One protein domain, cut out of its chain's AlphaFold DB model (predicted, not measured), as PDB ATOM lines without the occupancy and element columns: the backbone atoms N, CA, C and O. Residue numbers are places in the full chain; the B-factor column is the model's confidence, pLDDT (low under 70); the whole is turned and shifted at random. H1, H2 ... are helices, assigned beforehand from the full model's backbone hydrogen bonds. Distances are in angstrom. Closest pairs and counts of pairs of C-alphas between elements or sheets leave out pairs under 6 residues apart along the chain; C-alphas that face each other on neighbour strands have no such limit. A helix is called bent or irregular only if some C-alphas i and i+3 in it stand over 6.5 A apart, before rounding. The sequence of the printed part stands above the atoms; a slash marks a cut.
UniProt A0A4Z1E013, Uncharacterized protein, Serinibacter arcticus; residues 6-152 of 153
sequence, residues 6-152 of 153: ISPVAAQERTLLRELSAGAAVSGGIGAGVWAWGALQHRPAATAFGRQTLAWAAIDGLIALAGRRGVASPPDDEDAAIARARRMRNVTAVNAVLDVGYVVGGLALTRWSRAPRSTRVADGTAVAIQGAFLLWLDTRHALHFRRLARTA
ATOM      1  N   ILE A   6      87.506  58.333 104.410       90.69
ATOM      2  CA  ILE A   6      88.543  59.023 103.621       90.69
ATOM      3  C   ILE A   6      87.910  59.962 102.577       90.69
ATOM      4  O   ILE A   6      88.201  61.162 102.536       90.69
ATOM      5  N   SER A   7      86.995  59.435 101.755       91.12
ATOM      6  CA  SER A   7      86.334  60.209 100.693       91.12
ATOM      7  C   SER A   7      85.407  61.311 101.241       91.12
ATOM      8  O   SER A   7      85.558  62.461 100.810       91.12
ATOM      9  N   PRO A   8      84.514  61.042 102.219       94.50
ATOM     10  CA  PRO A   8      83.700  62.073 102.866       94.50
ATOM     11  C   PRO A   8      84.501  63.225 103.485       94.50
ATOM     12  O   PRO A   8      84.151  64.389 103.278       94.50
ATOM     13  N   VAL A   9      85.585  62.932 104.212       94.88
ATOM     14  CA  VAL A   9      86.424  63.962 104.846       94.88
ATOM     15  C   VAL A   9      87.088  64.826 103.781       94.88
ATOM     16  O   VAL A   9      86.929  66.048 103.805       94.88
ATOM     17  N   ALA A  10      87.741  64.210 102.794       94.12
ATOM     18  CA  ALA A  10      88.390  64.944 101.712       94.12
ATOM     19  C   ALA A  10      87.382  65.771 100.886       94.12
ATOM     20  O   ALA A  10      87.677  66.894 100.470       94.12
ATOM     21  N   ALA A  11      86.171  65.251 100.659       95.25
ATOM     22  CA  ALA A  11      85.096  65.985  99.990       95.25
ATOM     23  C   ALA A  11      84.642  67.202 100.803       95.25
ATOM     24  O   ALA A  11      84.429  68.276 100.236       95.25
ATOM     25  N   GLN A  12      84.537  67.062 102.121       96.75
ATOM     26  CA  GLN A  12      84.127  68.154 102.993       96.75
ATOM     27  C   GLN A  12      85.185  69.263 103.073       96.75
ATOM     28  O   GLN A  12      84.829  70.443 103.076       96.75
ATOM     29  N   GLU A  13      86.473  68.916 103.055       96.50
ATOM     30  CA  GLU A  13      87.562  69.897 102.959       96.50
ATOM     31  C   GLU A  13      87.553  70.646 101.625       96.50
ATOM     32  O   GLU A  13      87.701  71.869 101.604       96.50
ATOM     33  N   ARG A  14      87.306  69.944 100.510       97.06
ATOM     34  CA  ARG A  14      87.132  70.580  99.193       97.06
ATOM     35  C   ARG A  14      85.960  71.556  99.182       97.06
ATOM     36  O   ARG A  14      86.087  72.640  98.617       97.06
ATOM     37  N   THR A  15      84.837  71.185  99.797       97.88
ATOM     38  CA  THR A  15      83.652  72.048  99.887       97.88
ATOM     39  C   THR A  15      83.953  73.316 100.683       97.88
ATOM     40  O   THR A  15      83.707  74.402 100.162       97.88
ATOM     41  N   LEU A  16      84.568  73.186 101.869       97.69
ATOM     42  CA  LEU A  16      85.017  74.327 102.681       97.69
ATOM     43  C   LEU A  16      85.925  75.254 101.871       97.69
ATOM     44  O   LEU A  16      85.696  76.459 101.801       97.69
ATOM     45  N   LEU A  17      86.933  74.682 101.212       97.50
ATOM     46  CA  LEU A  17      87.910  75.456 100.462       97.50
ATOM     47  C   LEU A  17      87.290  76.196  99.276       97.50
ATOM     48  O   LEU A  17      87.644  77.343  99.002       97.50
ATOM     49  N   ARG A  18      86.364  75.540  98.569       98.12
ATOM     50  CA  ARG A  18      85.630  76.127  97.445       98.12
ATOM     51  C   ARG A  18      84.754  77.284  97.902       98.12
ATOM     52  O   ARG A  18      84.742  78.316  97.243       98.12
ATOM     53  N   GLU A  19      84.024  77.117  98.998       98.19
ATOM     54  CA  GLU A  19      83.117  78.144  99.516       98.19
ATOM     55  C   GLU A  19      83.884  79.334 100.089       98.19
ATOM     56  O   GLU A  19      83.513  80.470  99.798       98.19
ATOM     57  N   LEU A  20      85.005  79.099 100.782       98.00
ATOM     58  CA  LEU A  20      85.915  80.168 101.201       98.00
ATOM     59  C   LEU A  20      86.492  80.914  99.987       98.00
ATOM     60  O   LEU A  20      86.464  82.139  99.940       98.00
ATOM     61  N   SER A  21      86.950  80.182  98.963       98.25
ATOM     62  CA  SER A  21      87.487  80.783  97.730       98.25
ATOM     63  C   SER A  21      86.433  81.610  96.986       98.25
ATOM     64  O   SER A  21      86.730  82.694  96.489       98.25
ATOM     65  N   ALA A  22      85.201  81.103  96.898       98.31
ATOM     66  CA  ALA A  22      84.089  81.803  96.264       98.31
ATOM     67  C   ALA A  22      83.693  83.051  97.063       98.31
ATOM     68  O   ALA A  22      83.516  84.116  96.473       98.31
ATOM     69  N   GLY A  23      83.619  82.941  98.393       97.88
ATOM     70  CA  GLY A  23      83.381  84.067  99.294       97.88
ATOM     71  C   GLY A  23      84.435  85.161  99.136       97.88
ATOM     72  O   GLY A  23      84.077  86.322  98.939       97.88
ATOM     73  N   ALA A  24      85.718  84.791  99.108       98.25
ATOM     74  CA  ALA A  24      86.833  85.702  98.848       98.25
ATOM     75  C   ALA A  24      86.724  86.380  97.471       98.25
ATOM     76  O   ALA A  24      86.895  87.590  97.354       98.25
ATOM     77  N   ALA A  25      86.388  85.637  96.413       98.44
ATOM     78  CA  ALA A  25      86.252  86.211  95.072       98.44
ATOM     79  C   ALA A  25      85.082  87.208  94.980       98.44
ATOM     80  O   ALA A  25      85.240  88.309  94.450       98.44
ATOM     81  N   VAL A  26      83.917  86.841  95.524       98.44
ATOM     82  CA  VAL A  26      82.715  87.690  95.525       98.44
ATOM     83  C   VAL A  26      82.941  88.946  96.364       98.44
ATOM     84  O   VAL A  26      82.719  90.057  95.882       98.44
ATOM     85  N   SER A  27      83.417  88.791  97.601       98.06
ATOM     86  CA  SER A  27      83.709  89.923  98.484       98.06
ATOM     87  C   SER A  27      84.821  90.806  97.923       98.06
ATOM     88  O   SER A  27      84.695  92.025  97.971       98.06
ATOM     89  N   GLY A  28      85.853  90.227  97.308       98.56
ATOM     90  CA  GLY A  28      86.922  90.967  96.641       98.56
ATOM     91  C   GLY A  28      86.399  91.814  95.484       98.56
ATOM     92  O   GLY A  28      86.713  93.001  95.407       98.56
ATOM     93  N   GLY A  29      85.537  91.249  94.635       98.56
ATOM     94  CA  GLY A  29      84.882  91.986  93.550       98.56
ATOM     95  C   GLY A  29      84.014  93.140  94.059       98.56
ATOM     96  O   GLY A  29      84.144  94.270  93.584       98.56
ATOM     97  N   ILE A  30      83.182  92.886  95.076       98.50
ATOM     98  CA  ILE A  30      82.352  93.919  95.720       98.50
ATOM     99  C   ILE A  30      83.235  94.998  96.355       98.50
ATOM    100  O   ILE A  30      83.015  96.187  96.137       98.50
ATOM    101  N   GLY A  31      84.249  94.599  97.121       98.50
ATOM    102  CA  GLY A  31      85.160  95.497  97.822       98.50
ATOM    103  C   GLY A  31      85.921  96.404  96.861       98.50
ATOM    104  O   GLY A  31      85.917  97.620  97.045       98.50
ATOM    105  N   ALA A  32      86.495  95.840  95.796       98.62
ATOM    106  CA  ALA A  32      87.181  96.598  94.754       98.62
ATOM    107  C   ALA A  32      86.235  97.573  94.035       98.62
ATOM    108  O   ALA A  32      86.573  98.747  93.877       98.62
ATOM    109  N   GLY A  33      85.033  97.121  93.661       98.62
ATOM    110  CA  GLY A  33      84.031  97.961  93.002       98.62
ATOM    111  C   GLY A  33      83.564  99.125  93.879       98.62
ATOM    112  O   GLY A  33      83.571 100.275  93.439       98.62
ATOM    113  N   VAL A  34      83.220  98.858  95.143       98.50
ATOM    114  CA  VAL A  34      82.783  99.889  96.101       98.50
ATOM    115  C   VAL A  34      83.926 100.840  96.453       98.50
ATOM    116  O   VAL A  34      83.698 102.042  96.592       98.50
ATOM    117  N   TRP A  35      85.158 100.336  96.560       98.44
ATOM    118  CA  TRP A  35      86.333 101.167  96.805       98.44
ATOM    119  C   TRP A  35      86.579 102.143  95.651       98.44
ATOM    120  O   TRP A  35      86.674 103.349  95.892       98.44
ATOM    121  N   ALA A  36      86.611 101.641  94.412       98.38
ATOM    122  CA  ALA A  36      86.804 102.451  93.212       98.38
ATOM    123  C   ALA A  36      85.677 103.477  93.041       98.38
ATOM    124  O   ALA A  36      85.942 104.668  92.887       98.38
ATOM    125  N   TRP A  37      84.419 103.044  93.158       98.50
ATOM    126  CA  TRP A  37      83.259 103.935  93.102       98.50
ATOM    127  C   TRP A  37      83.311 105.017  94.185       98.50
ATOM    128  O   TRP A  37      83.109 106.198  93.905       98.50
ATOM    129  N   GLY A  38      83.612 104.633  95.427       97.69
ATOM    130  CA  GLY A  38      83.727 105.564  96.545       97.69
ATOM    131  C   GLY A  38      84.824 106.604  96.325       97.69
ATOM    132  O   GLY A  38      84.609 107.779  96.620       97.69
ATOM    133  N   ALA A  39      85.967 106.191  95.775       97.00
ATOM    134  CA  ALA A  39      87.067 107.089  95.435       97.00
ATOM    135  C   ALA A  39      86.678 108.077  94.321       97.00
ATOM    136  O   ALA A  39      86.874 109.277  94.495       97.00
ATOM    137  N   LEU A  40      86.064 107.590  93.236       98.06
ATOM    138  CA  LEU A  40      85.607 108.418  92.112       98.06
ATOM    139  C   LEU A  40      84.566 109.463  92.530       98.06
ATOM    140  O   LEU A  40      84.564 110.573  92.016       98.06
ATOM    141  N   GLN A  41      83.692 109.117  93.477       97.56
ATOM    142  CA  GLN A  41      82.608 109.987  93.940       97.56
ATOM    143  C   GLN A  41      82.959 110.796  95.200       97.56
ATOM    144  O   GLN A  41      82.068 111.388  95.814       97.56
ATOM    145  N   HIS A  42      84.224 110.775  95.641       95.06
ATOM    146  CA  HIS A  42      84.689 111.407  96.883       95.06
ATOM    147  C   HIS A  42      83.824 111.052  98.114       95.06
ATOM    148  O   HIS A  42      83.509 111.896  98.956       95.06
ATOM    149  N   ARG A  43      83.417 109.781  98.234       95.38
ATOM    150  CA  ARG A  43      82.605 109.244  99.339       95.38
ATOM    151  C   ARG A  43      83.490 108.462 100.318       95.38
ATOM    152  O   ARG A  43      83.592 107.240 100.189       95.38
ATOM    153  N   PRO A  44      84.066 109.104 101.354       93.69
ATOM    154  CA  PRO A  44      85.074 108.476 102.213       93.69
ATOM    155  C   PRO A  44      84.573 107.216 102.933       93.69
ATOM    156  O   PRO A  44      85.333 106.271 103.112       93.69
ATOM    157  N   ALA A  45      83.290 107.158 103.305       94.19
ATOM    158  CA  ALA A  45      82.698 105.972 103.924       94.19
ATOM    159  C   ALA A  45      82.626 104.772 102.963       94.19
ATOM    160  O   ALA A  45      82.949 103.656 103.356       94.19
ATOM    161  N   ALA A  46      82.260 104.996 101.697       96.25
ATOM    162  CA  ALA A  46      82.245 103.937 100.688       96.25
ATOM    163  C   ALA A  46      83.671 103.458 100.385       96.25
ATOM    164  O   ALA A  46      83.926 102.256 100.364       96.25
ATOM    165  N   THR A  47      84.622 104.387 100.253       96.81
ATOM    166  CA  THR A  47      86.046 104.063 100.095       96.81
ATOM    167  C   THR A  47      86.556 103.198 101.251       96.81
ATOM    168  O   THR A  47      87.216 102.190 101.005       96.81
ATOM    169  N   ALA A  48      86.227 103.553 102.499       95.56
ATOM    170  CA  ALA A  48      86.611 102.796 103.690       95.56
ATOM    171  C   ALA A  48      85.998 101.384 103.698       95.56
ATOM    172  O   ALA A  48      86.737 100.405 103.781       95.56
ATOM    173  N   PHE A  49      84.679 101.272 103.496       97.44
ATOM    174  CA  PHE A  49      83.978  99.985 103.417       97.44
ATOM    175  C   PHE A  49      84.576  99.065 102.346       97.44
ATOM    176  O   PHE A  49      84.867  97.897 102.613       97.44
ATOM    177  N   GLY A  50      84.771  99.593 101.133       98.19
ATOM    178  CA  GLY A  50      85.301  98.838 100.003       98.19
ATOM    179  C   GLY A  50      86.724  98.348 100.261       98.19
ATOM    180  O   GLY A  50      87.002  97.161 100.099       98.19
ATOM    181  N   ARG A  51      87.602  99.230 100.760       98.00
ATOM    182  CA  ARG A  51      88.980  98.882 101.141       98.00
ATOM    183  C   ARG A  51      89.006  97.797 102.217       98.00
ATOM    184  O   ARG A  51      89.767  96.844 102.091       98.00
ATOM    185  N   GLN A  52      88.186  97.928 103.258       97.88
ATOM    186  CA  GLN A  52      88.136  96.956 104.351       97.88
ATOM    187  C   GLN A  52      87.608  95.595 103.876       97.88
ATOM    188  O   GLN A  52      88.160  94.562 104.246       97.88
ATOM    189  N   THR A  53      86.582  95.593 103.022       98.50
ATOM    190  CA  THR A  53      86.027  94.378 102.404       98.50
ATOM    191  C   THR A  53      87.064  93.685 101.520       98.50
ATOM    192  O   THR A  53      87.271  92.482 101.643       98.50
ATOM    193  N   LEU A  54      87.766  94.444 100.673       98.56
ATOM    194  CA  LEU A  54      88.811  93.915  99.796       98.56
ATOM    195  C   LEU A  54      90.003  93.357 100.586       98.56
ATOM    196  O   LEU A  54      90.560  92.328 100.214       98.56
ATOM    197  N   ALA A  55      90.389  94.014 101.681       98.31
ATOM    198  CA  ALA A  55      91.468  93.539 102.541       98.31
ATOM    199  C   ALA A  55      91.138  92.173 103.168       98.31
ATOM    200  O   ALA A  55      91.971  91.271 103.133       98.31
ATOM    201  N   TRP A  56      89.917  91.997 103.681       97.94
ATOM    202  CA  TRP A  56      89.461  90.705 104.203       97.94
ATOM    203  C   TRP A  56      89.373  89.635 103.115       97.94
ATOM    204  O   TRP A  56      89.914  88.549 103.296       97.94
ATOM    205  N   ALA A  57      88.825  89.974 101.947       98.38
ATOM    206  CA  ALA A  57      88.793  89.079 100.793       98.38
ATOM    207  C   ALA A  57      90.190  88.567 100.399       98.38
ATOM    208  O   ALA A  57      90.361  87.398 100.047       98.38
ATOM    209  N   ALA A  58      91.209  89.430 100.474       98.50
ATOM    210  CA  ALA A  58      92.590  89.042 100.210       98.50
ATOM    211  C   ALA A  58      93.122  88.059 101.266       98.50
ATOM    212  O   ALA A  58      93.765  87.073 100.903       98.50
ATOM    213  N   ILE A  59      92.830  88.290 102.549       98.19
ATOM    214  CA  ILE A  59      93.200  87.377 103.644       98.19
ATOM    215  C   ILE A  59      92.536  86.009 103.443       98.19
ATOM    216  O   ILE A  59      93.232  84.993 103.446       98.19
ATOM    217  N   ASP A  60      91.232  85.973 103.178       97.62
ATOM    218  CA  ASP A  60      90.489  84.730 102.941       97.62
ATOM    219  C   ASP A  60      91.019  83.980 101.714       97.62
ATOM    220  O   ASP A  60      91.184  82.758 101.739       97.62
ATOM    221  N   GLY A  61      91.366  84.710 100.651       98.00
ATOM    222  CA  GLY A  61      92.009  84.152  99.465       98.00
ATOM    223  C   GLY A  61      93.368  83.513  99.768       98.00
ATOM    224  O   GLY A  61      93.666  82.431  99.256       98.00
ATOM    225  N   LEU A  62      94.180  84.130 100.633       97.88
ATOM    226  CA  LEU A  62      95.459  83.565 101.078       97.88
ATOM    227  C   LEU A  62      95.264  82.315 101.941       97.88
ATOM    228  O   LEU A  62      95.970  81.323 101.740       97.88
ATOM    229  N   ILE A  63      94.286  82.325 102.851       96.12
ATOM    230  CA  ILE A  63      93.922  81.151 103.660       96.12
ATOM    231  C   ILE A  63      93.465  80.011 102.744       96.12
ATOM    232  O   ILE A  63      93.939  78.880 102.873       96.12
ATOM    233  N   ALA A  64      92.611  80.305 101.762       96.12
ATOM    234  CA  ALA A  64      92.152  79.320 100.793       96.12
ATOM    235  C   ALA A  64      93.299  78.776  99.926       96.12
ATOM    236  O   ALA A  64      93.357  77.581  99.634       96.12
ATOM    237  N   LEU A  65      94.256  79.614  99.531       95.69
ATOM    238  CA  LEU A  65      95.436  79.156  98.801       95.69
ATOM    239  C   LEU A  65      96.299  78.221  99.662       95.69
ATOM    240  O   LEU A  65      96.711  77.161  99.188       95.69
ATOM    241  N   ALA A  66      96.531  78.576 100.926       94.00
ATOM    242  CA  ALA A  66      97.276  77.741 101.863       94.00
ATOM    243  C   ALA A  66      96.577  76.390 102.111       94.00
ATOM    244  O   ALA A  66      97.239  75.347 102.118       94.00
ATOM    245  N   GLY A  67      95.245  76.392 102.224       92.75
ATOM    246  CA  GLY A  67      94.423  75.197 102.430       92.75
ATOM    247  C   GLY A  67      94.459  74.181 101.281       92.75
ATOM    248  O   GLY A  67      94.228  72.994 101.514       92.75
ATOM    249  N   ARG A  68      94.833  74.589 100.054       93.06
ATOM    250  CA  ARG A  68      94.959  73.666  98.903       93.06
ATOM    251  C   ARG A  68      95.963  72.548  99.148       93.06
ATOM    252  O   ARG A  68      95.739  71.437  98.679       93.06
ATOM    253  N   ARG A  69      97.035  72.817  99.904       87.50
ATOM    254  CA  ARG A  69      98.033  71.792 100.252       87.50
ATOM    255  C   ARG A  69      97.409  70.662 101.069       87.50
ATOM    256  O   ARG A  69      97.631  69.502 100.765       87.50
ATOM    257  N   GLY A  70      96.571  71.005 102.048       81.44
ATOM    258  CA  GLY A  70      95.889  70.020 102.891       81.44
ATOM    259  C   GLY A  70      94.835  69.199 102.147       81.44
ATOM    260  O   GLY A  70      94.592  68.057 102.519       81.44
ATOM    261  N   VAL A  71      94.227  69.757 101.096       87.25
ATOM    262  CA  VAL A  71      93.288  69.041 100.213       87.25
ATOM    263  C   VAL A  71      94.011  68.135  99.210       87.25
ATOM    264  O   VAL A  71      93.480  67.088  98.847       87.25
ATOM    265  N   ALA A  72      95.200  68.534  98.750       86.94
ATOM    266  CA  ALA A  72      96.014  67.752  97.819       86.94
ATOM    267  C   ALA A  72      96.628  66.494  98.460       86.94
ATOM    268  O   ALA A  72      96.996  65.567  97.744       86.94
ATOM    269  N   SER A  73      96.702  66.457  99.792       90.25
ATOM    270  CA  SER A  73      97.167  65.317 100.585       90.25
ATOM    271  C   SER A  73      95.999  64.742 101.400       90.25
ATOM    272  O   SER A  73      95.835  65.106 102.570       90.25
ATOM    273  N   PRO A  74      95.130  63.915 100.785       86.62
ATOM    274  CA  PRO A  74      94.043  63.255 101.501       86.62
ATOM    275  C   PRO A  74      94.589  62.283 102.567       86.62
ATOM    276  O   PRO A  74      95.752  61.901 102.492       86.62
ATOM    277  N   PRO A  75      93.773  61.885 103.561       91.06
ATOM    278  CA  PRO A  75      94.175  60.879 104.543       91.06
ATOM    279  C   PRO A  75      94.526  59.538 103.883       91.06
ATOM    280  O   PRO A  75      93.807  59.103 102.983       91.06
ATOM    281  N   ASP A  76      95.592  58.892 104.361       91.31
ATOM    282  CA  ASP A  76      96.106  57.635 103.796       91.31
ATOM    283  C   ASP A  76      95.303  56.403 104.246       91.31
ATOM    284  O   ASP A  76      95.190  55.420 103.515       91.31
ATOM    285  N   ASP A  77      94.716  56.470 105.442       93.38
ATOM    286  CA  ASP A  77      93.916  55.411 106.046       93.38
ATOM    287  C   ASP A  77      92.729  55.974 106.855       93.38
ATOM    288  O   ASP A  77      92.482  57.186 106.924       93.38
ATOM    289  N   GLU A  78      91.942  55.066 107.432       92.00
ATOM    290  CA  GLU A  78      90.717  55.396 108.158       92.00
ATOM    291  C   GLU A  78      91.000  56.130 109.480       92.00
ATOM    292  O   GLU A  78      90.345  57.131 109.782       92.00
ATOM    293  N   ASP A  79      92.020  55.712 110.231       93.19
ATOM    294  CA  ASP A  79      92.413  56.356 111.490       93.19
ATOM    295  C   ASP A  79      92.900  57.791 111.241       93.19
ATOM    296  O   ASP A  79      92.519  58.736 111.950       93.19
ATOM    297  N   ALA A  80      93.675  57.990 110.173       94.50
ATOM    298  CA  ALA A  80      94.090  59.297 109.691       94.50
ATOM    299  C   ALA A  80      92.881  60.146 109.278       94.50
ATOM    300  O   ALA A  80      92.846  61.340 109.597       94.50
ATOM    301  N   ALA A  81      91.867  59.567 108.628       94.94
ATOM    302  CA  ALA A  81      90.644  60.278 108.252       94.94
ATOM    303  C   ALA A  81      89.845  60.741 109.482       94.94
ATOM    304  O   ALA A  81      89.414  61.899 109.536       94.94
ATOM    305  N   ILE A  82      89.716  59.898 110.507       94.81
ATOM    306  CA  ILE A  82      89.055  60.236 111.777       94.81
ATOM    307  C   ILE A  82      89.819  61.352 112.494       94.81
ATOM    308  O   ILE A  82      89.232  62.362 112.910       94.81
ATOM    309  N   ALA A  83      91.145  61.225 112.598       95.25
ATOM    310  CA  ALA A  83      91.999  62.248 113.194       95.25
ATOM    311  C   ALA A  83      91.909  63.579 112.429       95.25
ATOM    312  O   ALA A  83      91.835  64.651 113.041       95.25
ATOM    313  N   ARG A  84      91.857  63.530 111.091       95.69
ATOM    314  CA  ARG A  84      91.664  64.697 110.216       95.69
ATOM    315  C   ARG A  84      90.306  65.350 110.461       95.69
ATOM    316  O   ARG A  84      90.265  66.567 110.646       95.69
ATOM    317  N   ALA A  85      89.226  64.574 110.547       96.56
ATOM    318  CA  ALA A  85      87.886  65.077 110.845       96.56
ATOM    319  C   ALA A  85      87.830  65.776 112.214       96.56
ATOM    320  O   ALA A  85      87.346  66.905 112.314       96.56
ATOM    321  N   ARG A  86      88.396  65.161 113.263       97.19
ATOM    322  CA  ARG A  86      88.477  65.756 114.612       97.19
ATOM    323  C   ARG A  86      89.287  67.055 114.611       97.19
ATOM    324  O   ARG A  86      88.855  68.051 115.195       97.19
ATOM    325  N   ARG A  87      90.427  67.079 113.912       96.94
ATOM    326  CA  ARG A  87      91.266  68.277 113.759       96.94
ATOM    327  C   ARG A  87      90.514  69.403 113.056       96.94
ATOM    328  O   ARG A  87      90.474  70.511 113.577       96.94
ATOM    329  N   MET A  88      89.879  69.115 111.921       97.44
ATOM    330  CA  MET A  88      89.124  70.111 111.158       97.44
ATOM    331  C   MET A  88      87.914  70.627 111.933       97.44
ATOM    332  O   MET A  88      87.667  71.831 111.930       97.44
ATOM    333  N   ARG A  89      87.217  69.761 112.681       97.81
ATOM    334  CA  ARG A  89      86.175  70.168 113.634       97.81
ATOM    335  C   ARG A  89      86.706  71.169 114.657       97.81
ATOM    336  O   ARG A  89      86.002  72.115 114.980       97.81
ATOM    337  N   ASN A  90      87.906  70.951 115.193       98.31
ATOM    338  CA  ASN A  90      88.481  71.842 116.201       98.31
ATOM    339  C   ASN A  90      88.892  73.184 115.591       98.31
ATOM    340  O   ASN A  90      88.534  74.216 116.144       98.31
ATOM    341  N   VAL A  91      89.586  73.172 114.449       97.25
ATOM    342  CA  VAL A  91      90.024  74.398 113.758       97.25
ATOM    343  C   VAL A  91      88.825  75.277 113.406       97.25
ATOM    344  O   VAL A  91      88.774  76.430 113.815       97.25
ATOM    345  N   THR A  92      87.822  74.711 112.734       97.81
ATOM    346  CA  THR A  92      86.608  75.452 112.347       97.81
ATOM    347  C   THR A  92      85.795  75.906 113.563       97.81
ATOM    348  O   THR A  92      85.280  77.015 113.578       97.81
ATOM    349  N   ALA A  93      85.726  75.122 114.646       98.44
ATOM    350  CA  ALA A  93      85.054  75.569 115.870       98.44
ATOM    351  C   ALA A  93      85.782  76.733 116.565       98.44
ATOM    352  O   ALA A  93      85.127  77.633 117.084       98.44
ATOM    353  N   VAL A  94      87.120  76.720 116.590       98.44
ATOM    354  CA  VAL A  94      87.915  77.832 117.133       98.44
ATOM    355  C   VAL A  94      87.732  79.078 116.273       98.44
ATOM    356  O   VAL A  94      87.477  80.144 116.829       98.44
ATOM    357  N   ASN A  95      87.774  78.948 114.945       97.25
ATOM    358  CA  ASN A  95      87.513  80.069 114.042       97.25
ATOM    359  C   ASN A  95      86.112  80.648 114.240       97.25
ATOM    360  O   ASN A  95      85.997  81.848 114.446       97.25
ATOM    361  N   ALA A  96      85.079  79.810 114.353       98.25
ATOM    362  CA  ALA A  96      83.728  80.285 114.645       98.25
ATOM    363  C   ALA A  96      83.667  81.131 115.935       98.25
ATOM    364  O   ALA A  96      82.954  82.129 115.996       98.25
ATOM    365  N   VAL A  97      84.433  80.787 116.976       97.94
ATOM    366  CA  VAL A  97      84.521  81.623 118.189       97.94
ATOM    367  C   VAL A  97      85.228  82.954 117.907       97.94
ATOM    368  O   VAL A  97      84.778  83.995 118.387       97.94
ATOM    369  N   LEU A  98      86.307  82.946 117.120       97.50
ATOM    370  CA  LEU A  98      86.990  84.172 116.692       97.50
ATOM    371  C   LEU A  98      86.067  85.067 115.850       97.50
ATOM    372  O   LEU A  98      86.053  86.282 116.047       97.50
ATOM    373  N   ASP A  99      85.232  84.481 114.994       97.62
ATOM    374  CA  ASP A  99      84.273  85.191 114.146       97.62
ATOM    375  C   ASP A  99      83.176  85.887 114.945       97.62
ATOM    376  O   ASP A  99      82.785  87.005 114.609       97.62
ATOM    377  N   VAL A 100      82.735  85.303 116.065       98.19
ATOM    378  CA  VAL A 100      81.891  86.027 117.031       98.19
ATOM    379  C   VAL A 100      82.607  87.291 117.512       98.19
ATOM    380  O   VAL A 100      81.995  88.359 117.573       98.19
ATOM    381  N   GLY A 101      83.908  87.198 117.797       97.50
ATOM    382  CA  GLY A 101      84.749  88.343 118.141       97.50
ATOM    383  C   GLY A 101      84.793  89.400 117.035       97.50
ATOM    384  O   GLY A 101      84.624  90.585 117.327       97.50
ATOM    385  N   TYR A 102      84.940  88.996 115.771       96.88
ATOM    386  CA  TYR A 102      84.896  89.914 114.628       96.88
ATOM    387  C   TYR A 102      83.534  90.595 114.477       96.88
ATOM    388  O   TYR A 102      83.479  91.817 114.330       96.88
ATOM    389  N   VAL A 103      82.430  89.850 114.580       97.81
ATOM    390  CA  VAL A 103      81.073  90.412 114.505       97.81
ATOM    391  C   VAL A 103      80.843  91.419 115.627       97.81
ATOM    392  O   VAL A 103      80.454  92.560 115.371       97.81
ATOM    393  N   VAL A 104      81.122  91.029 116.872       97.31
ATOM    394  CA  VAL A 104      80.944  91.898 118.043       97.31
ATOM    395  C   VAL A 104      81.856  93.120 117.955       97.31
ATOM    396  O   VAL A 104      81.390  94.238 118.171       97.31
ATOM    397  N   GLY A 105      83.126  92.939 117.591       94.50
ATOM    398  CA  GLY A 105      84.092  94.024 117.420       94.50
ATOM    399  C   GLY A 105      83.684  95.001 116.316       94.50
ATOM    400  O   GLY A 105      83.701  96.214 116.529       94.50
ATOM    401  N   GLY A 106      83.233  94.493 115.168       94.56
ATOM    402  CA  GLY A 106      82.703  95.301 114.071       94.56
ATOM    403  C   GLY A 106      81.492  96.132 114.500       94.56
ATOM    404  O   GLY A 106      81.465  97.345 114.288       94.56
ATOM    405  N   LEU A 107      80.529  95.523 115.199       94.50
ATOM    406  CA  LEU A 107      79.362  96.223 115.755       94.50
ATOM    407  C   LEU A 107      79.732  97.232 116.855       94.50
ATOM    408  O   LEU A 107      79.106  98.285 116.970       94.50
ATOM    409  N   ALA A 108      80.747  96.950 117.671       91.62
ATOM    410  CA  ALA A 108      81.233  97.894 118.672       91.62
ATOM    411  C   ALA A 108      81.845  99.140 118.007       91.62
ATOM    412  O   ALA A 108      81.568 100.268 118.425       91.62
ATOM    413  N   LEU A 109      82.602  98.957 116.917       88.31
ATOM    414  CA  LEU A 109      83.158 100.056 116.121       88.31
ATOM    415  C   LEU A 109      82.068 100.946 115.509       88.31
ATOM    416  O   LEU A 109      82.250 102.168 115.443       88.31
ATOM    417  N   THR A 110      80.918 100.380 115.124       86.38
ATOM    418  CA  THR A 110      79.793 101.183 114.616       86.38
ATOM    419  C   THR A 110      79.075 101.977 115.711       86.38
ATOM    420  O   THR A 110      78.560 103.059 115.434       86.38
ATOM    421  N   ARG A 111      79.072 101.498 116.965       81.69
ATOM    422  CA  ARG A 111      78.326 102.121 118.076       81.69
ATOM    423  C   ARG A 111      79.127 103.108 118.928       81.69
ATOM    424  O   ARG A 111      78.541 104.062 119.435       81.69
ATOM    425  N   TRP A 112      80.437 102.920 119.104       70.69
ATOM    426  CA  TRP A 112      81.226 103.662 120.110       70.69
ATOM    427  C   TRP A 112      82.236 104.677 119.547       70.69
ATOM    428  O   TRP A 112      83.083 105.206 120.269       70.69
ATOM    429  N   SER A 113      82.141 105.012 118.262       59.66
ATOM    430  CA  SER A 113      83.071 105.934 117.600       59.66
ATOM    431  C   SER A 113      82.782 107.422 117.894       59.66
ATOM    432  O   SER A 113      81.698 107.922 117.592       59.66
ATOM    433  N   ARG A 114      83.780 108.153 118.435       62.59
ATOM    434  CA  ARG A 114      83.747 109.616 118.717       62.59
ATOM    435  C   ARG A 114      84.373 110.529 117.629       62.59
ATOM    436  O   ARG A 114      84.268 111.740 117.751       62.59
ATOM    437  N   ALA A 115      85.012 109.987 116.585       54.03
ATOM    438  CA  ALA A 115      85.611 110.744 115.457       54.03
ATOM    439  C   ALA A 115      84.649 110.792 114.236       54.03
ATOM    440  O   ALA A 115      83.572 110.208 114.373       54.03
ATOM    441  N   PRO A 116      84.955 111.436 113.074       57.75
ATOM    442  CA  PRO A 116      84.000 111.592 111.964       57.75
ATOM    443  C   PRO A 116      83.331 110.255 111.630       57.75
ATOM    444  O   PRO A 116      83.979 109.318 111.166       57.75
ATOM    445  N   ARG A 117      82.046 110.135 111.981       67.19
ATOM    446  CA  ARG A 117      81.411 108.839 112.279       67.19
ATOM    447  C   ARG A 117      81.361 107.880 111.091       67.19
ATOM    448  O   ARG A 117      81.277 106.677 111.296       67.19
ATOM    449  N   SER A 118      81.415 108.380 109.860       76.88
ATOM    450  CA  SER A 118      81.043 107.598 108.682       76.88
ATOM    451  C   SER A 118      82.085 106.557 108.253       76.88
ATOM    452  O   SER A 118      81.694 105.470 107.839       76.88
ATOM    453  N   THR A 119      83.390 106.822 108.390       86.69
ATOM    454  CA  THR A 119      84.441 105.879 107.949       86.69
ATOM    455  C   THR A 119      84.643 104.723 108.919       86.69
ATOM    456  O   THR A 119      84.661 103.580 108.488       86.69
ATOM    457  N   ARG A 120      84.696 104.979 110.233       87.69
ATOM    458  CA  ARG A 120      84.779 103.894 111.231       87.69
ATOM    459  C   ARG A 120      83.528 103.030 111.259       87.69
ATOM    460  O   ARG A 120      83.631 101.824 111.448       87.69
ATOM    461  N   VAL A 121      82.349 103.635 111.074       91.31
ATOM    462  CA  VAL A 121      81.103 102.871 110.925       91.31
ATOM    463  C   VAL A 121      81.179 101.992 109.680       91.31
ATOM    464  O   VAL A 121      80.814 100.825 109.756       91.31
ATOM    465  N   ALA A 122      81.698 102.507 108.564       93.62
ATOM    466  CA  ALA A 122      81.914 101.724 107.352       93.62
ATOM    467  C   ALA A 122      82.911 100.568 107.559       93.62
ATOM    468  O   ALA A 122      82.590  99.435 107.203       93.62
ATOM    469  N   ASP A 123      84.062 100.817 108.191       93.31
ATOM    470  CA  ASP A 123      85.049  99.777 108.512       93.31
ATOM    471  C   ASP A 123      84.441  98.703 109.435       93.31
ATOM    472  O   ASP A 123      84.517  97.511 109.145       93.31
ATOM    473  N   GLY A 124      83.771  99.115 110.518       94.44
ATOM    474  CA  GLY A 124      83.113  98.201 111.457       94.44
ATOM    475  C   GLY A 124      81.981  97.396 110.818       94.44
ATOM    476  O   GLY A 124      81.845  96.205 111.088       94.44
ATOM    477  N   THR A 125      81.212  98.013 109.916       96.00
ATOM    478  CA  THR A 125      80.169  97.323 109.140       96.00
ATOM    479  C   THR A 125      80.782  96.271 108.220       96.00
ATOM    480  O   THR A 125      80.290  95.146 108.186       96.00
ATOM    481  N   ALA A 126      81.876  96.593 107.519       97.19
ATOM    482  CA  ALA A 126      82.582  95.626 106.681       97.19
ATOM    483  C   ALA A 126      83.097  94.441 107.513       97.19
ATOM    484  O   ALA A 126      82.836  93.295 107.160       97.19
ATOM    485  N   VAL A 127      83.751  94.704 108.652       97.00
ATOM    486  CA  VAL A 127      84.242  93.657 109.571       97.00
ATOM    487  C   VAL A 127      83.096  92.780 110.080       97.00
ATOM    488  O   VAL A 127      83.222  91.559 110.076       97.00
ATOM    489  N   ALA A 128      81.967  93.373 110.477       97.81
ATOM    490  CA  ALA A 128      80.828  92.617 110.989       97.81
ATOM    491  C   ALA A 128      80.189  91.720 109.918       97.81
ATOM    492  O   ALA A 128      79.845  90.578 110.213       97.81
ATOM    493  N   ILE A 129      80.049  92.209 108.681       97.75
ATOM    494  CA  ILE A 129      79.502  91.416 107.568       97.75
ATOM    495  C   ILE A 129      80.442  90.258 107.211       97.75
ATOM    496  O   ILE A 129      79.973  89.131 107.067       97.75
ATOM    497  N   GLN A 130      81.752  90.516 107.109       96.69
ATOM    498  CA  GLN A 130      82.738  89.465 106.829       96.69
ATOM    499  C   GLN A 130      82.765  88.417 107.945       96.69
ATOM    500  O   GLN A 130      82.617  87.228 107.674       96.69
ATOM    501  N   GLY A 131      82.829  88.855 109.206       97.56
ATOM    502  CA  GLY A 131      82.771  87.956 110.358       97.56
ATOM    503  C   GLY A 131      81.482  87.132 110.404       97.56
ATOM    504  O   GLY A 131      81.523  85.956 110.733       97.56
ATOM    505  N   ALA A 132      80.329  87.696 110.027       98.38
ATOM    506  CA  ALA A 132      79.069  86.949 110.009       98.38
ATOM    507  C   ALA A 132      79.053  85.846 108.937       98.38
ATOM    508  O   ALA A 132      78.526  84.757 109.180       98.38
ATOM    509  N   PHE A 133      79.634  86.114 107.765       97.75
ATOM    510  CA  PHE A 133      79.802  85.108 106.717       97.75
ATOM    511  C   PHE A 133      80.722  83.967 107.176       97.75
ATOM    512  O   PHE A 133      80.336  82.800 107.064       97.75
ATOM    513  N   LEU A 134      81.893  84.299 107.728       97.94
ATOM    514  CA  LEU A 134      82.857  83.312 108.223       97.94
ATOM    515  C   LEU A 134      82.282  82.500 109.387       97.94
ATOM    516  O   LEU A 134      82.300  81.274 109.333       97.94
ATOM    517  N   LEU A 135      81.592  83.149 110.330       98.56
ATOM    518  CA  LEU A 135      80.909  82.475 111.433       98.56
ATOM    519  C   LEU A 135      79.934  81.403 110.933       98.56
ATOM    520  O   LEU A 135      79.904  80.284 111.455       98.56
ATOM    521  N   TRP A 136      79.113  81.736 109.932       98.50
ATOM    522  CA  TRP A 136      78.183  80.784 109.326       98.50
ATOM    523  C   TRP A 136      78.925  79.621 108.656       98.50
ATOM    524  O   TRP A 136      78.550  78.457 108.848       98.50
ATOM    525  N   LEU A 137      79.976  79.929 107.894       98.12
ATOM    526  CA  LEU A 137      80.811  78.956 107.197       98.12
ATOM    527  C   LEU A 137      81.444  77.981 108.200       98.12
ATOM    528  O   LEU A 137      81.169  76.777 108.164       98.12
ATOM    529  N   ASP A 138      82.218  78.499 109.146       98.19
ATOM    530  CA  ASP A 138      82.976  77.719 110.115       98.19
ATOM    531  C   ASP A 138      82.072  76.920 111.053       98.19
ATOM    532  O   ASP A 138      82.320  75.736 111.289       98.19
ATOM    533  N   THR A 139      80.942  77.483 111.491       98.62
ATOM    534  CA  THR A 139      79.958  76.732 112.286       98.62
ATOM    535  C   THR A 139      79.402  75.542 111.503       98.62
ATOM    536  O   THR A 139      79.362  74.416 112.015       98.62
ATOM    537  N   ARG A 140      78.987  75.748 110.245       98.44
ATOM    538  CA  ARG A 140      78.456  74.670 109.395       98.44
ATOM    539  C   ARG A 140      79.491  73.568 109.185       98.44
ATOM    540  O   ARG A 140      79.156  72.386 109.323       98.44
ATOM    541  N   HIS A 141      80.734  73.928 108.875       98.31
ATOM    542  CA  HIS A 141      81.793  72.949 108.642       98.31
ATOM    543  C   HIS A 141      82.208  72.232 109.927       98.31
ATOM    544  O   HIS A 141      82.323  71.004 109.901       98.31
ATOM    545  N   ALA A 142      82.311  72.930 111.059       98.31
ATOM    546  CA  ALA A 142      82.581  72.326 112.364       98.31
ATOM    547  C   ALA A 142      81.535  71.270 112.726       98.31
ATOM    548  O   ALA A 142      81.873  70.162 113.157       98.31
ATOM    549  N   LEU A 143      80.253  71.582 112.516       98.25
ATOM    550  CA  LEU A 143      79.156  70.652 112.769       98.25
ATOM    551  C   LEU A 143      79.200  69.438 111.840       98.25
ATOM    552  O   LEU A 143      78.886  68.337 112.292       98.25
ATOM    553  N   HIS A 144      79.579  69.614 110.576       97.81
ATOM    554  CA  HIS A 144      79.696  68.507 109.629       97.81
ATOM    555  C   HIS A 144      80.886  67.603 109.977       97.81
ATOM    556  O   HIS A 144      80.703  66.399 110.143       97.81
ATOM    557  N   PHE A 145      82.080  68.163 110.190       97.62
ATOM    558  CA  PHE A 145      83.254  67.389 110.607       97.62
ATOM    559  C   PHE A 145      83.025  66.670 111.940       97.62
ATOM    560  O   PHE A 145      83.462  65.536 112.109       97.62
ATOM    561  N   ARG A 146      82.260  67.272 112.862       97.06
ATOM    562  CA  ARG A 146      81.824  66.602 114.094       97.06
ATOM    563  C   ARG A 146      80.971  65.363 113.822       97.06
ATOM    564  O   ARG A 146      81.097  64.395 114.559       97.06
ATOM    565  N   ARG A 147      80.081  65.389 112.822       96.44
ATOM    566  CA  ARG A 147      79.268  64.214 112.456       96.44
ATOM    567  C   ARG A 147      80.151  63.107 111.889       96.44
ATOM    568  O   ARG A 147      80.041  61.988 112.364       96.44
ATOM    569  N   LEU A 148      81.061  63.447 110.974       94.75
ATOM    570  CA  LEU A 148      82.022  62.498 110.394       94.75
ATOM    571  C   LEU A 148      82.928  61.858 111.453       94.75
ATOM    572  O   LEU A 148      83.209  60.670 111.393       94.75
ATOM    573  N   ALA A 149      83.355  62.628 112.456       91.69
ATOM    574  CA  ALA A 149      84.165  62.099 113.549       91.69
ATOM    575  C   ALA A 149      83.385  61.160 114.486       91.69
ATOM    576  O   ALA A 149      83.989  60.269 115.062       91.69
ATOM    577  N   ARG A 150      82.069  61.368 114.653       91.38
ATOM    578  CA  ARG A 150      81.207  60.550 115.526       91.38
ATOM    579  C   ARG A 150      80.739  59.254 114.881       91.38
ATOM    580  O   ARG A 150      80.383  58.339 115.597       91.38
ATOM    581  N   THR A 151      80.679  59.183 113.554       86.00
ATOM    582  CA  THR A 151      80.314  57.943 112.846       86.00
ATOM    583  C   THR A 151      81.392  56.862 112.930       86.00
ATOM    584  O   THR A 151      81.157  55.750 112.475       86.00
ATOM    585  N   ALA A 152      82.564  57.205 113.468       71.69
ATOM    586  CA  ALA A 152      83.686  56.304 113.690       71.69
ATOM    587  C   ALA A 152      83.795  55.776 115.127       71.69
ATOM    588  O   ALA A 152      84.604  54.883 115.367       71.69
TER     589      ALA A 152
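AT A GLANCE: This is residues 6 to 152 of the 153 residues of an uncharacterized protein of Serinibacter arcticus (UniProt A0A4Z1E013). Four long helices make a flattened up-and-down bundle, each running against the one before it in the chain; it is built of two helical hairpins, H1 with H2 and H3 with H4, set side by side along a shared long axis. Within each hairpin the helices meet closely; between the hairpins the contacts are made by parts of the helices, H1 with H3 and H4, and H2 with H4. The printed part has 147 residues, with four named helices in the order H1, H2, H3, H4 and no named strand, and its class is all helix. Its outline is a rod, 57 by 28 by 16 A, only just loose and close to compact, with a radius of gyration of the C-alphas of 17.9 A.

IN THESE COORDINATES: H1, residues 6 to 40, begins with C-alpha 6 at (88.543, 59.023, 103.621) and is 50.8 A long from first to last C-alpha. H2, residues 44 to 72, is 42.4 A long, beginning with C-alpha 44 at (85.074, 108.476, 102.213). H2 has a kink of 25 degrees near residue 66; it is neither bent nor irregular, but only just: C-alphas 66 and 69 are 6.2 A apart. H3, residues 78 to 111, is 49.3 A long. H4, residues 117 to 150, is 48.4 A long and ends with C-alpha 150 at (81.207, 60.550, 115.526). H4 is neither bent nor irregular, but only just: C-alphas 117 and 120 are 6.1 A apart.

HOW THE PARTS SIT: H1 and H2 form a helical hairpin and touch, running opposite ways at a shallow tilt of 22 degrees; their closest C-alphas, those of Gly 31 and Gly 50, are 4.0 A apart. With residues 6 to 9 alone, H1 touches residues 78 to 85 of H3, the closest C-alphas being those of Ile 6 and Ala 81 at 5.2 A. With residues 8 to 20 alone, H1 touches residues 137 to 148 of H4, the closest C-alphas being those of Leu 16 and His 141 at 6.9 A; the two run opposite ways at a shallow tilt of 8 degrees. With residues 44 to 56 alone, H2 touches residues 118 to 130 of H4, the closest C-alphas being those of Ala 45 and Thr 119 at 4.4 A; the two run the same way. H2 and H3 are apart. H3 and H4 form the other helical hairpin and touch, at a shallow tilt of 21 degrees; the closest C-alphas are those of Gly 106 and Gly 124, 3.9 A apart. In H1, H3 and H4 every O i to N i+4 pair is within hydrogen-bond range; in H2, 23 of 25 are.

THE WHOLE: The two C-alphas farthest apart, those of His 42 and Ala 152, are 57.6 A from each other, while those of Ile 6 and Ala 152, the first and last printed, are 11.5 A apart. The printed part has no cut, and the links H1 to H2, H2 to H3 and H3 to H4 are tight. The mean pLDDT of the printed part is 94.1, and residues 113 to 117 are under 70.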